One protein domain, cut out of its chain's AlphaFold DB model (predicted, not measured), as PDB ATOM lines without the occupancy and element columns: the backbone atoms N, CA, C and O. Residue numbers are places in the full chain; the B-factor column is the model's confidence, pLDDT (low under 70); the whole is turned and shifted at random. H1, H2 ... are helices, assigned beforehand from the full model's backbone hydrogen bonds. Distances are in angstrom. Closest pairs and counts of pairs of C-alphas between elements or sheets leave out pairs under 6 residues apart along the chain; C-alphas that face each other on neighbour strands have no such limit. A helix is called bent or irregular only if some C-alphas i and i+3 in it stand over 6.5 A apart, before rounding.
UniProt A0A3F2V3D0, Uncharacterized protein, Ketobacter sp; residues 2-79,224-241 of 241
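AT A GLANCE: This is residues 2 to 79 and 224 to 241 of the 241 residues of an uncharacterized protein of Ketobacter sp (UniProt A0A3F2V3D0). Two long bent helices, H1 and H2, fold back as a loose hairpin. The shorter H3 packs along H1b. The printed part has 96 residues, is all helix, in the order H1, H2, H3, and is loose: radius of gyration of the C-alphas 17.2 A, spans 54, 28 and 20 A.

HOW THE PARTS SIT: By hydrogen bonds H1, residues 5 to 43, and H2, residues 47 to 77, were each assigned as one helix, but both are bent: C-alphas 24 and 27 are 6.6 A apart, C-alphas 67 and 70 7.2 A. Arm H1b, residues 27 to 43, touches H3, residues 224 to 238, opposite ways at a shallow tilt of 13 degrees; the closest C-alphas, 31 and 232, are 3.9 A apart. Residues 37 to 40 of H1b only just touch arm H2a, residues 47 to 67, with 3 pairs of C-alphas within 8 A, a hairpin. In H1b 12 of 13 O i to N i+4 pairs are within hydrogen-bond range; in H2a and H3, every pair.

IN THESE COORDINATES: H2a is 30.7 A long. C-alpha 5 is at (-17.125, -0.792, 67.564), C-alpha 238 at (-1.284, 12.664, 88.389).

THE WHOLE: Across the cut, residues 80 to 223, C-alphas 79 and 224 are 45.3 A apart. No printed residue is under 70 in pLDDT.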
ATOM      1  N   GLU A   2     -10.269  -9.052  69.110       86.88
ATOM      2  CA  GLU A   2     -10.657  -7.784  68.505       86.88
ATOM      3  C   GLU A   2     -12.058  -7.414  69.009       86.88
ATOM      4  O   GLU A   2     -12.942  -8.271  69.014       86.88
ATOM      5  N   LEU A   3     -12.243  -6.191  69.515       87.44
ATOM      6  CA  LEU A   3     -13.555  -5.696  69.947       87.44
ATOM      7  C   LEU A   3     -14.304  -5.141  68.736       87.44
ATOM      8  O   LEU A   3     -13.683  -4.541  67.860       87.44
ATOM      9  N   ASP A   4     -15.624  -5.321  68.687       89.94
ATOM     10  CA  ASP A   4     -16.438  -4.574  67.726       89.94
ATOM     11  C   ASP A   4     -16.590  -3.107  68.164       89.94
ATOM     12  O   ASP A   4     -16.318  -2.763  69.314       89.94
ATOM     13  N   GLY A   5     -17.049  -2.228  67.266       87.75
ATOM     14  CA  GLY A   5     -17.125  -0.792  67.564       87.75
ATOM     15  C   GLY A   5     -17.994  -0.441  68.780       87.75
ATOM     16  O   GLY A   5     -17.666   0.482  69.517       87.75
ATOM     17  N   ARG A   6     -19.069  -1.198  69.056       87.44
ATOM     18  CA  ARG A   6     -19.915  -0.941  70.237       87.44
ATOM     19  C   ARG A   6     -19.219  -1.379  71.520       87.44
ATOM     20  O   ARG A   6     -19.314  -0.686  72.528       87.44
ATOM     21  N   GLN A   7     -18.542  -2.524  71.488       86.69
ATOM     22  CA  GLN A   7     -17.744  -3.005  72.613       86.69
ATOM     23  C   GLN A   7     -16.535  -2.104  72.874       86.69
ATOM     24  O   GLN A   7     -16.194  -1.883  74.031       86.69
ATOM     25  N   GLU A   8     -15.905  -1.566  71.827       90.19
ATOM     26  CA  GLU A   8     -14.794  -0.621  71.942       90.19
ATOM     27  C   GLU A   8     -15.242   0.684  72.612       90.19
ATOM     28  O   GLU A   8     -14.604   1.126  73.568       90.19
ATOM     29  N   ASP A   9     -16.369   1.259  72.179       91.25
ATOM     30  CA  ASP A   9     -16.929   2.471  72.783       91.25
ATOM     31  C   ASP A   9     -17.305   2.260  74.260       91.25
ATOM     32  O   ASP A   9     -16.981   3.094  75.113       91.25
ATOM     33  N   ALA A  10     -17.947   1.129  74.582       89.88
ATOM     34  CA  ALA A  10     -18.295   0.770  75.958       89.88
ATOM     35  C   ALA A  10     -17.040   0.591  76.824       89.88
ATOM     36  O   ALA A  10     -16.894   1.258  77.848       89.88
ATOM     37  N   PHE A  11     -16.083  -0.221  76.360       91.50
ATOM     38  CA  PHE A  11     -14.817  -0.454  77.051       91.50
ATOM     39  C   PHE A  11     -14.054   0.848  77.300       91.50
ATOM     40  O   PHE A  11     -13.509   1.050  78.382       91.50
ATOM     41  N   ARG A  12     -14.029   1.756  76.318       92.94
ATOM     42  CA  ARG A  12     -13.370   3.054  76.459       92.94
ATOM     43  C   ARG A  12     -14.035   3.907  77.532       92.94
ATOM     44  O   ARG A  12     -13.339   4.474  78.367       92.94
ATOM     45  N   SER A  13     -15.366   3.961  77.542       93.94
ATOM     46  CA  SER A  13     -16.106   4.689  78.576       93.94
ATOM     47  C   SER A  13     -15.849   4.114  79.971       93.94
ATOM     48  O   SER A  13     -15.652   4.869  80.924       93.94
ATOM     49  N   ASP A  14     -15.833   2.789  80.100       92.75
ATOM     50  CA  ASP A  14     -15.584   2.096  81.366       92.75
ATOM     51  C   ASP A  14     -14.157   2.354  81.856       92.75
ATOM     52  O   ASP A  14     -13.946   2.728  83.013       92.75
ATOM     53  N   LEU A  15     -13.181   2.271  80.947       94.44
ATOM     54  CA  LEU A  15     -11.784   2.582  81.219       94.44
ATOM     55  C   LEU A  15     -11.598   4.038  81.659       94.44
ATOM     56  O   LEU A  15     -10.893   4.283  82.636       94.44
ATOM     57  N   ASP A  16     -12.243   5.000  80.999       95.31
ATOM     58  CA  ASP A  16     -12.149   6.414  81.371       95.31
ATOM     59  C   ASP A  16     -12.691   6.652  82.791       95.31
ATOM     60  O   ASP A  16     -12.059   7.343  83.597       95.31
ATOM     61  N   ARG A  17     -13.820   6.021  83.150       95.81
ATOM     62  CA  ARG A  17     -14.371   6.088  84.517       95.81
ATOM     63  C   ARG A  17     -13.466   5.403  85.537       95.81
ATOM     64  O   ARG A  17     -13.315   5.908  86.654       95.81
ATOM     65  N   TYR A  18     -12.867   4.270  85.175       96.31
ATOM     66  CA  TYR A  18     -11.922   3.551  86.025       96.31
ATOM     67  C   TYR A  18     -10.667   4.386  86.290       96.31
ATOM     68  O   TYR A  18     -10.263   4.547  87.440       96.31
ATOM     69  N   LEU A  19     -10.077   4.968  85.243       96.06
ATOM     70  CA  LEU A  19      -8.885   5.807  85.345       96.06
ATOM     71  C   LEU A  19      -9.164   7.088  86.131       96.06
ATOM     72  O   LEU A  19      -8.341   7.468  86.962       96.06
ATOM     73  N   ALA A  20     -10.320   7.726  85.925       96.56
ATOM     74  CA  ALA A  20     -10.732   8.883  86.715       96.56
ATOM     75  C   ALA A  20     -10.811   8.531  88.209       96.56
ATOM     76  O   ALA A  20     -10.161   9.185  89.020       96.56
ATOM     77  N   TRP A  21     -11.510   7.445  88.558       97.56
ATOM     78  CA  TRP A  21     -11.585   6.948  89.936       97.56
ATOM     79  C   TRP A  21     -10.207   6.611  90.515       97.56
ATOM     80  O   TRP A  21      -9.890   7.004  91.634       97.56
ATOM     81  N   HIS A  22      -9.358   5.913  89.759       97.56
ATOM     82  CA  HIS A  22      -8.022   5.541  90.217       97.56
ATOM     83  C   HIS A  22      -7.193   6.783  90.556       97.56
ATOM     84  O   HIS A  22      -6.513   6.838  91.581       97.56
ATOM     85  N   ARG A  23      -7.271   7.810  89.707       97.25
ATOM     86  CA  ARG A  23      -6.543   9.065  89.900       97.25
ATOM     87  C   ARG A  23      -7.049   9.839  91.106       97.25
ATOM     88  O   ARG A  23      -6.223  10.298  91.885       97.25
ATOM     89  N   THR A  24      -8.361   9.965  91.281       96.81
ATOM     90  CA  THR A  24      -8.920  10.794  92.358       96.81
ATOM     91  C   THR A  24      -8.940  10.091  93.711       96.81
ATOM     92  O   THR A  24      -8.768  10.754  94.727       96.81
ATOM     93  N   GLU A  25      -9.113   8.766  93.738       97.38
ATOM     94  CA  GLU A  25      -9.301   8.000  94.979       97.38
ATOM     95  C   GLU A  25      -8.069   7.181  95.382       97.38
ATOM     96  O   GLU A  25      -7.811   7.023  96.570       97.38
ATOM     97  N   GLN A  26      -7.310   6.622  94.427       98.00
ATOM     98  CA  GLN A  26      -6.228   5.672  94.740       98.00
ATOM     99  C   GLN A  26      -4.845   6.327  94.766       98.00
ATOM    100  O   GLN A  26      -4.082   6.103  95.705       98.00
ATOM    101  N   LEU A  27      -4.518   7.181  93.791       98.19
ATOM    102  CA  LEU A  27      -3.204   7.836  93.741       98.19
ATOM    103  C   LEU A  27      -2.864   8.659  95.001       98.19
ATOM    104  O   LEU A  27      -1.727   8.551  95.467       98.19
ATOM    105  N   PRO A  28      -3.796   9.415  95.624       98.19
ATOM    106  CA  PRO A  28      -3.508  10.098  96.885       98.19
ATOM    107  C   PRO A  28      -3.152   9.137  98.029       98.19
ATOM    108  O   PRO A  28      -2.259   9.432  98.824       98.19
ATOM    109  N   LEU A  29      -3.798   7.965  98.087       98.12
ATOM    110  CA  LEU A  29      -3.491   6.928  99.079       98.12
ATOM    111  C   LEU A  29      -2.102   6.332  98.837       98.12
ATOM    112  O   LEU A  29      -1.354   6.104  99.786       98.12
ATOM    113  N   TYR A  30      -1.726   6.126  97.572       98.19
ATOM    114  CA  TYR A  30      -0.396   5.629  97.216       98.19
ATOM    115  C   TYR A  30       0.682   6.647  97.589       98.19
ATOM    116  O   TYR A  30       1.713   6.266  98.136       98.19
ATOM    117  N   ALA A  31       0.432   7.940  97.364       98.31
ATOM    118  CA  ALA A  31       1.341   9.008  97.767       98.31
ATOM    119  C   ALA A  31       1.537   9.056  99.289       98.31
ATOM    120  O   ALA A  31       2.669   9.121  99.770       98.31
ATOM    121  N   GLN A  32       0.448   8.988 100.061       98.25
ATOM    122  CA  GLN A  32       0.524   8.947 101.521       98.25
ATOM    123  C   GLN A  32       1.316   7.726 102.000       98.25
ATOM    124  O   GLN A  32       2.199   7.849 102.848       98.25
ATOM    125  N   PHE A  33       1.024   6.557 101.431       98.12
ATOM    126  CA  PHE A  33       1.706   5.319 101.773       98.12
ATOM    127  C   PHE A  33       3.205   5.373 101.451       98.12
ATOM    128  O   PHE A  33       4.017   5.003 102.296       98.12
ATOM    129  N   LEU A  34       3.595   5.885 100.279       98.06
ATOM    130  CA  LEU A  34       5.007   6.031  99.916       98.06
ATOM    131  C   LEU A  34       5.745   7.029 100.813       98.06
ATOM    132  O   LEU A  34       6.890   6.763 101.168       98.06
ATOM    133  N   ASN A  35       5.102   8.126 101.222       98.38
ATOM    134  CA  ASN A  35       5.683   9.050 102.200       98.38
ATOM    135  C   ASN A  35       5.916   8.370 103.554       98.38
ATOM    136  O   ASN A  35       6.997   8.501 104.116       98.38
ATOM    137  N   GLN A  36       4.959   7.568 104.033       97.19
ATOM    138  CA  GLN A  36       5.148   6.798 105.263       97.19
ATOM    139  C   GLN A  36       6.329   5.819 105.149       97.19
ATOM    140  O   GLN A  36       7.163   5.745 106.048       97.19
ATOM    141  N   VAL A  37       6.424   5.079 104.040       96.75
ATOM    142  CA  VAL A  37       7.551   4.161 103.803       96.75
ATOM    143  C   VAL A  37       8.875   4.925 103.711       96.75
ATOM    144  O   VAL A  37       9.901   4.427 104.169       96.75
ATOM    145  N   ALA A  38       8.871   6.134 103.142       97.25
ATOM    146  CA  ALA A  38      10.054   6.985 103.079       97.25
ATOM    147  C   ALA A  38      10.541   7.372 104.480       97.25
ATOM    148  O   ALA A  38      11.735   7.256 104.741       97.25
ATOM    149  N   ASP A  39       9.628   7.769 105.369       96.81
ATOM    150  CA  ASP A  39       9.949   8.165 106.743       96.81
ATOM    151  C   ASP A  39      10.529   6.990 107.551       96.81
ATOM    152  O   ASP A  39      11.543   7.141 108.229       96.81
ATOM    153  N   GLU A  40       9.959   5.790 107.419       94.75
ATOM    154  CA  GLU A  40      10.496   4.569 108.045       94.75
ATOM    155  C   GLU A  40      11.888   4.210 107.484       94.75
ATOM    156  O   GLU A  40      12.824   3.877 108.222       94.75
ATOM    157  N   ALA A  41      12.071   4.351 106.169       95.25
ATOM    158  CA  ALA A  41      13.338   4.070 105.499       95.25
ATOM    159  C   ALA A  41      14.468   5.055 105.867       95.25
ATOM    160  O   ALA A  41      15.643   4.728 105.651       95.25
ATOM    161  N   GLU A  42      14.175   6.229 106.445       96.19
ATOM    162  CA  GLU A  42      15.204   7.171 106.915       96.19
ATOM    163  C   GLU A  42      16.080   6.572 108.024       96.19
ATOM    164  O   GLU A  42      17.286   6.840 108.070       96.19
ATOM    165  N   THR A  43      15.507   5.725 108.882       93.56
ATOM    166  CA  THR A  43      16.221   5.093 110.005       93.56
ATOM    167  C   THR A  43      16.553   3.619 109.782       93.56
ATOM    168  O   THR A  43      17.315   3.042 110.558       93.56
ATOM    169  N   GLY A  44      16.047   3.033 108.696       93.12
ATOM    170  CA  GLY A  44      16.198   1.616 108.369       93.12
ATOM    171  C   GLY A  44      14.924   0.829 108.645       93.12
ATOM    172  O   GLY A  44      14.205   1.112 109.599       93.12
ATOM    173  N   LEU A  45      14.663  -0.160 107.792       92.62
ATOM    174  CA  LEU A  45      13.429  -0.943 107.808       92.62
ATOM    175  C   LEU A  45      13.529  -2.135 108.767       92.62
ATOM    176  O   LEU A  45      14.535  -2.854 108.815       92.62
ATOM    177  N   SER A  46      12.444  -2.380 109.492       92.44
ATOM    178  CA  SER A  46      12.219  -3.586 110.283       92.44
ATOM    179  C   SER A  46      11.481  -4.666 109.479       92.44
ATOM    180  O   SER A  46      11.000  -4.442 108.366       92.44
ATOM    181  N   VAL A  47      11.398  -5.874 110.044       90.38
ATOM    182  CA  VAL A  47      10.586  -6.964 109.471       90.38
ATOM    183  C   VAL A  47       9.114  -6.547 109.401       90.38
ATOM    184  O   VAL A  47       8.456  -6.802 108.392       90.38
ATOM    185  N   ASP A  48       8.627  -5.870 110.443       90.94
ATOM    186  CA  ASP A  48       7.233  -5.437 110.548       90.94
ATOM    187  C   ASP A  48       6.901  -4.368 109.498       90.94
ATOM    188  O   ASP A  48       5.822  -4.412 108.906       90.94
ATOM    189  N   ASP A  49       7.846  -3.476 109.182       93.12
ATOM    190  CA  ASP A  49       7.669  -2.473 108.123       93.12
ATOM    191  C   ASP A  49       7.499  -3.140 106.755       93.12
ATOM    192  O   ASP A  49       6.591  -2.802 105.995       93.12
ATOM    193  N   ILE A  50       8.321  -4.149 106.444       90.88
ATOM    194  CA  ILE A  50       8.212  -4.884 105.176       90.88
ATOM    195  C   ILE A  50       6.892  -5.656 105.101       90.88
ATOM    196  O   ILE A  50       6.221  -5.617 104.067       90.88
ATOM    197  N   ALA A  51       6.491  -6.322 106.186       89.75
ATOM    198  CA  ALA A  51       5.218  -7.038 106.243       89.75
ATOM    199  C   ALA A  51       4.026  -6.087 106.043       89.75
ATOM    200  O   ALA A  51       3.104  -6.389 105.282       89.75
ATOM    201  N   ARG A  52       4.070  -4.898 106.660       93.31
ATOM    202  CA  ARG A  52       3.070  -3.840 106.472       93.31
ATOM    203  C   ARG A  52       3.029  -3.364 105.022       93.31
ATOM    204  O   ARG A  52       1.944  -3.204 104.464       93.31
ATOM    205  N   VAL A  53       4.192  -3.168 104.397       93.94
ATOM    206  CA  VAL A  53       4.283  -2.748 102.994       93.94
ATOM    207  C   VAL A  53       3.672  -3.784 102.055       93.94
ATOM    208  O   VAL A  53       2.928  -3.422 101.139       93.94
ATOM    209  N   GLN A  54       3.948  -5.066 102.296       90.88
ATOM    210  CA  GLN A  54       3.371  -6.161 101.528       90.88
ATOM    211  C   GLN A  54       1.845  -6.194 101.671       90.88
ATOM    212  O   GLN A  54       1.140  -6.141 100.662       90.88
ATOM    213  N   LEU A  55       1.335  -6.195 102.906       93.31
ATOM    214  CA  LEU A  55      -0.103  -6.241 103.173       93.31
ATOM    215  C   LEU A  55      -0.844  -5.061 102.532       93.31
ATOM    216  O   LEU A  55      -1.882  -5.246 101.900       93.31
ATOM    217  N   GLN A  56      -0.304  -3.845 102.652       96.62
ATOM    218  CA  GLN A  56      -0.917  -2.662 102.050       96.62
ATOM    219  C   GLN A  56      -0.936  -2.754 100.515       96.62
ATOM    220  O   GLN A  56      -1.925  -2.383  99.879       96.62
ATOM    221  N   SER A  57       0.130  -3.285  99.910       94.50
ATOM    222  CA  SER A  57       0.207  -3.489  98.459       94.50
ATOM    223  C   SER A  57      -0.828  -4.511  97.973       94.50
ATOM    224  O   SER A  57      -1.467  -4.302  96.941       94.50
ATOM    225  N   GLU A  58      -1.044  -5.588  98.734       93.25
ATOM    226  CA  GLU A  58      -2.083  -6.590  98.465       93.25
ATOM    227  C   GLU A  58      -3.494  -5.987  98.574       93.25
ATOM    228  O   GLU A  58      -4.339  -6.237  97.714       93.25
ATOM    229  N   GLN A  59      -3.741  -5.131  99.570       96.38
ATOM    230  CA  GLN A  59      -5.017  -4.421  99.728       96.38
ATOM    231  C   GLN A  59      -5.295  -3.450  98.576       96.38
ATOM    232  O   GLN A  59      -6.425  -3.381  98.080       96.38
ATOM    233  N   PHE A  60      -4.275  -2.722  98.111       97.25
ATOM    234  CA  PHE A  60      -4.405  -1.881  96.925       97.25
ATOM    235  C   PHE A  60      -4.746  -2.719  95.695       97.25
ATOM    236  O   PHE A  60      -5.720  -2.412  95.012       97.25
ATOM    237  N   ALA A  61      -4.031  -3.820  95.451       94.56
ATOM    238  CA  ALA A  61      -4.328  -4.715  94.335       94.56
ATOM    239  C   ALA A  61      -5.760  -5.278  94.397       94.56
ATOM    240  O   ALA A  61      -6.467  -5.265  93.388       94.56
ATOM    241  N   ALA A  62      -6.220  -5.707  95.577       95.00
ATOM    242  CA  ALA A  62      -7.585  -6.193  95.775       95.00
ATOM    243  C   ALA A  62      -8.634  -5.109  95.472       95.00
ATOM    244  O   ALA A  62      -9.619  -5.378  94.787       95.00
ATOM    245  N   THR A  63      -8.389  -3.867  95.900       97.25
ATOM    246  CA  THR A  63      -9.266  -2.716  95.622       97.25
ATOM    247  C   THR A  63      -9.372  -2.437  94.120       97.25
ATOM    248  O   THR A  63     -10.461  -2.168  93.607       97.25
ATOM    249  N   LEU A  64      -8.259  -2.546  93.389       95.56
ATOM    250  CA  LEU A  64      -8.237  -2.378  91.934       95.56
ATOM    251  C   LEU A  64      -9.045  -3.457  91.211       95.56
ATOM    252  O   LEU A  64      -9.798  -3.120  90.293       95.56
ATOM    253  N   VAL A  65      -8.889  -4.722  91.619       94.25
ATOM    254  CA  VAL A  65      -9.627  -5.863  91.053       94.25
ATOM    255  C   VAL A  65     -11.119  -5.728  91.343       94.25
ATOM    256  O   VAL A  65     -11.922  -5.858  90.423       94.25
ATOM    257  N   GLU A  66     -11.492  -5.406  92.582       96.31
ATOM    258  CA  GLU A  66     -12.892  -5.218  92.974       96.31
ATOM    259  C   GLU A  66     -13.568  -4.133  92.134       96.31
ATOM    260  O   GLU A  66     -14.685  -4.317  91.652       96.31
ATOM    261  N   ARG A  67     -12.864  -3.025  91.875       96.69
ATOM    262  CA  ARG A  67     -13.406  -1.931  91.071       96.69
ATOM    263  C   ARG A  67     -13.630  -2.305  89.605       96.69
ATOM    264  O   ARG A  67     -14.635  -1.882  89.048       96.69
ATOM    265  N   MET A  68     -12.711  -3.046  88.978       94.25
ATOM    266  CA  MET A  68     -12.824  -3.414  87.553       94.25
ATOM    267  C   MET A  68     -13.722  -4.631  87.306       94.25
ATOM    268  O   MET A  68     -14.132  -4.879  86.174       94.25
ATOM    269  N   LYS A  69     -13.992  -5.424  88.347       95.06
ATOM    270  CA  LYS A  69     -14.692  -6.708  88.253       95.06
ATOM    271  C   LYS A  69     -16.045  -6.616  87.526       95.06
ATOM    272  O   LYS A  69     -16.234  -7.424  86.617       95.06
ATOM    273  N   PRO A  70     -16.961  -5.673  87.840       95.31
ATOM    274  CA  PRO A  70     -18.251  -5.592  87.151       95.31
ATOM    275  C   PRO A  70     -18.105  -5.340  85.646       95.31
ATOM    276  O   PRO A  70     -18.743  -6.023  84.845       95.31
ATOM    277  N   ASP A  71     -17.211  -4.424  85.266       94.06
ATOM    278  CA  ASP A  71     -16.988  -4.037  83.869       94.06
ATOM    279  C   ASP A  71     -16.374  -5.202  83.066       94.06
ATOM    280  O   ASP A  71     -16.776  -5.476  81.936       94.06
ATOM    281  N   LEU A  72     -15.449  -5.965  83.667       94.12
ATOM    282  CA  LEU A  72     -14.883  -7.166  83.042       94.12
ATOM    283  C   LEU A  72     -15.934  -8.264  82.831       94.12
ATOM    284  O   LEU A  72     -15.963  -8.889  81.768       94.12
ATOM    285  N   ILE A  73     -16.780  -8.506  83.832       96.00
ATOM    286  CA  ILE A  73     -17.865  -9.494  83.755       96.00
ATOM    287  C   ILE A  73     -18.840  -9.119  82.636       96.00
ATOM    288  O   ILE A  73     -19.276  -9.987  81.880       96.00
ATOM    289  N   GLU A  74     -19.171  -7.838  82.489       94.44
ATOM    290  CA  GLU A  74     -20.063  -7.397  81.420       94.44
ATOM    291  C   GLU A  74     -19.405  -7.502  80.042       94.44
ATOM    292  O   GLU A  74     -19.967  -8.115  79.132       94.44
ATOM    293  N   LEU A  75     -18.169  -7.013  79.905       93.44
ATOM    294  CA  LEU A  75     -17.415  -7.081  78.655       93.44
ATOM    295  C   LEU A  75     -17.369  -8.512  78.111       93.44
ATOM    296  O   LEU A  75     -17.725  -8.763  76.958       93.44
ATOM    297  N   PHE A  76     -16.977  -9.471  78.951       95.56
ATOM    298  CA  PHE A  76     -16.851 -10.862  78.529       95.56
ATOM    299  C   PHE A  76     -18.188 -11.573  78.332       95.56
ATOM    300  O   PHE A  76     -18.210 -12.585  77.631       95.56
ATOM    301  N   ALA A  77     -19.287 -11.070  78.896       95.31
ATOM    302  CA  ALA A  77     -20.621 -11.594  78.629       95.31
ATOM    303  C   ALA A  77     -21.132 -11.219  77.237       95.31
ATOM    304  O   ALA A  77     -21.857 -12.002  76.628       95.31
ATOM    305  N   THR A  78     -20.712 -10.065  76.716       93.38
ATOM    306  CA  THR A  78     -21.045  -9.630  75.350       93.38
ATOM    307  C   THR A  78     -20.128 -10.221  74.277       93.38
ATOM    308  O   THR A  78     -20.391 -10.045  73.089       93.38
ATOM    309  N   ALA A  79     -19.050 -10.907  74.671       94.94
ATOM    310  CA  ALA A  79     -18.073 -11.455  73.740       94.94
ATOM    311  C   ALA A  79     -18.669 -12.575  72.873       94.94
ATOM    312  O   ALA A  79     -19.300 -13.505  73.384       94.94
ATOM    313  N   ALA A 224      17.297   6.417  98.099       97.31
ATOM    314  CA  ALA A 224      16.116   5.565  98.189       97.31
ATOM    315  C   ALA A 224      14.915   6.329  98.773       97.31
ATOM    316  O   ALA A 224      13.839   6.309  98.178       97.31
ATOM    317  N   VAL A 225      15.129   7.066  99.870       98.19
ATOM    318  CA  VAL A 225      14.114   7.930 100.500       98.19
ATOM    319  C   VAL A 225      13.638   9.014  99.534       98.19
ATOM    320  O   VAL A 225      12.436   9.170  99.338       98.19
ATOM    321  N   ALA A 226      14.562   9.723  98.877       98.12
ATOM    322  CA  ALA A 226      14.209  10.749  97.896       98.12
ATOM    323  C   ALA A 226      13.350  10.169  96.770       98.12
ATOM    324  O   ALA A 226      12.321  10.733  96.433       98.12
ATOM    325  N   LYS A 227      13.704   8.986  96.261       97.69
ATOM    326  CA  LYS A 227      12.939   8.348  95.192       97.69
ATOM    327  C   LYS A 227      11.525   7.946  95.616       97.69
ATOM    328  O   LYS A 227      10.611   8.063  94.810       97.69
ATOM    329  N   LEU A 228      11.332   7.471  96.849       97.81
ATOM    330  CA  LEU A 228       9.992   7.193  97.386       97.81
ATOM    331  C   LEU A 228       9.138   8.467  97.418       97.81
ATOM    332  O   LEU A 228       7.980   8.430  97.005       97.81
ATOM    333  N   ARG A 229       9.731   9.589  97.840       98.44
ATOM    334  CA  ARG A 229       9.065  10.899  97.861       98.44
ATOM    335  C   ARG A 229       8.784  11.437  96.457       98.44
ATOM    336  O   ARG A 229       7.673  11.884  96.217       98.44
ATOM    337  N   ASP A 230       9.713  11.279  95.513       98.06
ATOM    338  CA  ASP A 230       9.505  11.661  94.110       98.06
ATOM    339  C   ASP A 230       8.293  10.923  93.506       98.06
ATOM    340  O   ASP A 230       7.431  11.537  92.883       98.06
ATOM    341  N   TYR A 231       8.172   9.608  93.739       97.75
ATOM    342  CA  TYR A 231       6.994   8.849  93.300       97.75
ATOM    343  C   TYR A 231       5.705   9.295  94.006       97.75
ATOM    344  O   TYR A 231       4.640   9.306  93.385       97.75
ATOM    345  N   ALA A 232       5.778   9.650  95.293       98.25
ATOM    346  CA  ALA A 232       4.629  10.186  96.013       98.25
ATOM    347  C   ALA A 232       4.159  11.518  95.401       98.25
ATOM    348  O   ALA A 232       2.963  11.699  95.169       98.25
ATOM    349  N   ASP A 233       5.093  12.410  95.074       98.12
ATOM    350  CA  ASP A 233       4.810  13.684  94.413       98.12
ATOM    351  C   ASP A 233       4.225  13.474  93.009       98.12
ATOM    352  O   ASP A 233       3.219  14.103  92.662       98.12
ATOM    353  N   ASP A 234       4.769  12.533  92.230       98.00
ATOM    354  CA  ASP A 234       4.229  12.159  90.919       98.00
ATOM    355  C   ASP A 234       2.768  11.694  91.024       98.00
ATOM    356  O   ASP A 234       1.921  12.107  90.227       98.00
ATOM    357  N   PHE A 235       2.430  10.882  92.030       97.94
ATOM    358  CA  PHE A 235       1.049  10.462  92.269       97.94
ATOM    359  C   PHE A 235       0.133  11.633  92.641       97.94
ATOM    360  O   PHE A 235      -0.986  11.707  92.131       97.94
ATOM    361  N   VAL A 236       0.603  12.587  93.450       96.81
ATOM    362  CA  VAL A 236      -0.151  13.813  93.768       96.81
ATOM    363  C   VAL A 236      -0.384  14.673  92.522       96.81
ATOM    364  O   VAL A 236      -1.455  15.268  92.376       96.81
ATOM    365  N   VAL A 237       0.593  14.757  91.618       96.81
ATOM    366  CA  VAL A 237       0.459  15.485  90.348       96.81
ATOM    367  C   VAL A 237      -0.540  14.785  89.425       96.81
ATOM    368  O   VAL A 237      -1.448  15.431  88.903       96.81
ATOM    369  N   LEU A 238      -0.412  13.468  89.252       94.75
ATOM    370  CA  LEU A 238      -1.284  12.664  88.389       94.75
ATOM    371  C   LEU A 238      -2.738  12.612  88.878       94.75
ATOM    372  O   LEU A 238      -3.643  12.487  88.051       94.75
ATOM    373  N   ALA A 239      -2.963  12.740  90.187       94.88
ATOM    374  CA  ALA A 239      -4.294  12.805  90.791       94.88
ATOM    375  C   ALA A 239      -5.082  14.080  90.429       94.88
ATOM    376  O   ALA A 239      -6.300  14.108  90.581       94.88
ATOM    377  N   LYS A 240      -4.399  15.144  89.978       91.19
ATOM    378  CA  LYS A 240      -5.003  16.453  89.646       91.19
ATOM    379  C   LYS A 240      -5.287  16.653  88.159       91.19
ATOM    380  O   LYS A 240      -5.900  17.654  87.790       91.19
ATOM    381  N   GLN A 241      -4.747  15.779  87.319       83.50
ATOM    382  CA  GLN A 241      -4.971  15.793  85.877       83.50
ATOM    383  C   GLN A 241      -6.304  15.100  85.546       83.50
ATOM    384  O   GLN A 241      -6.668  15.077  84.349       83.50
TER     385      GLN A 241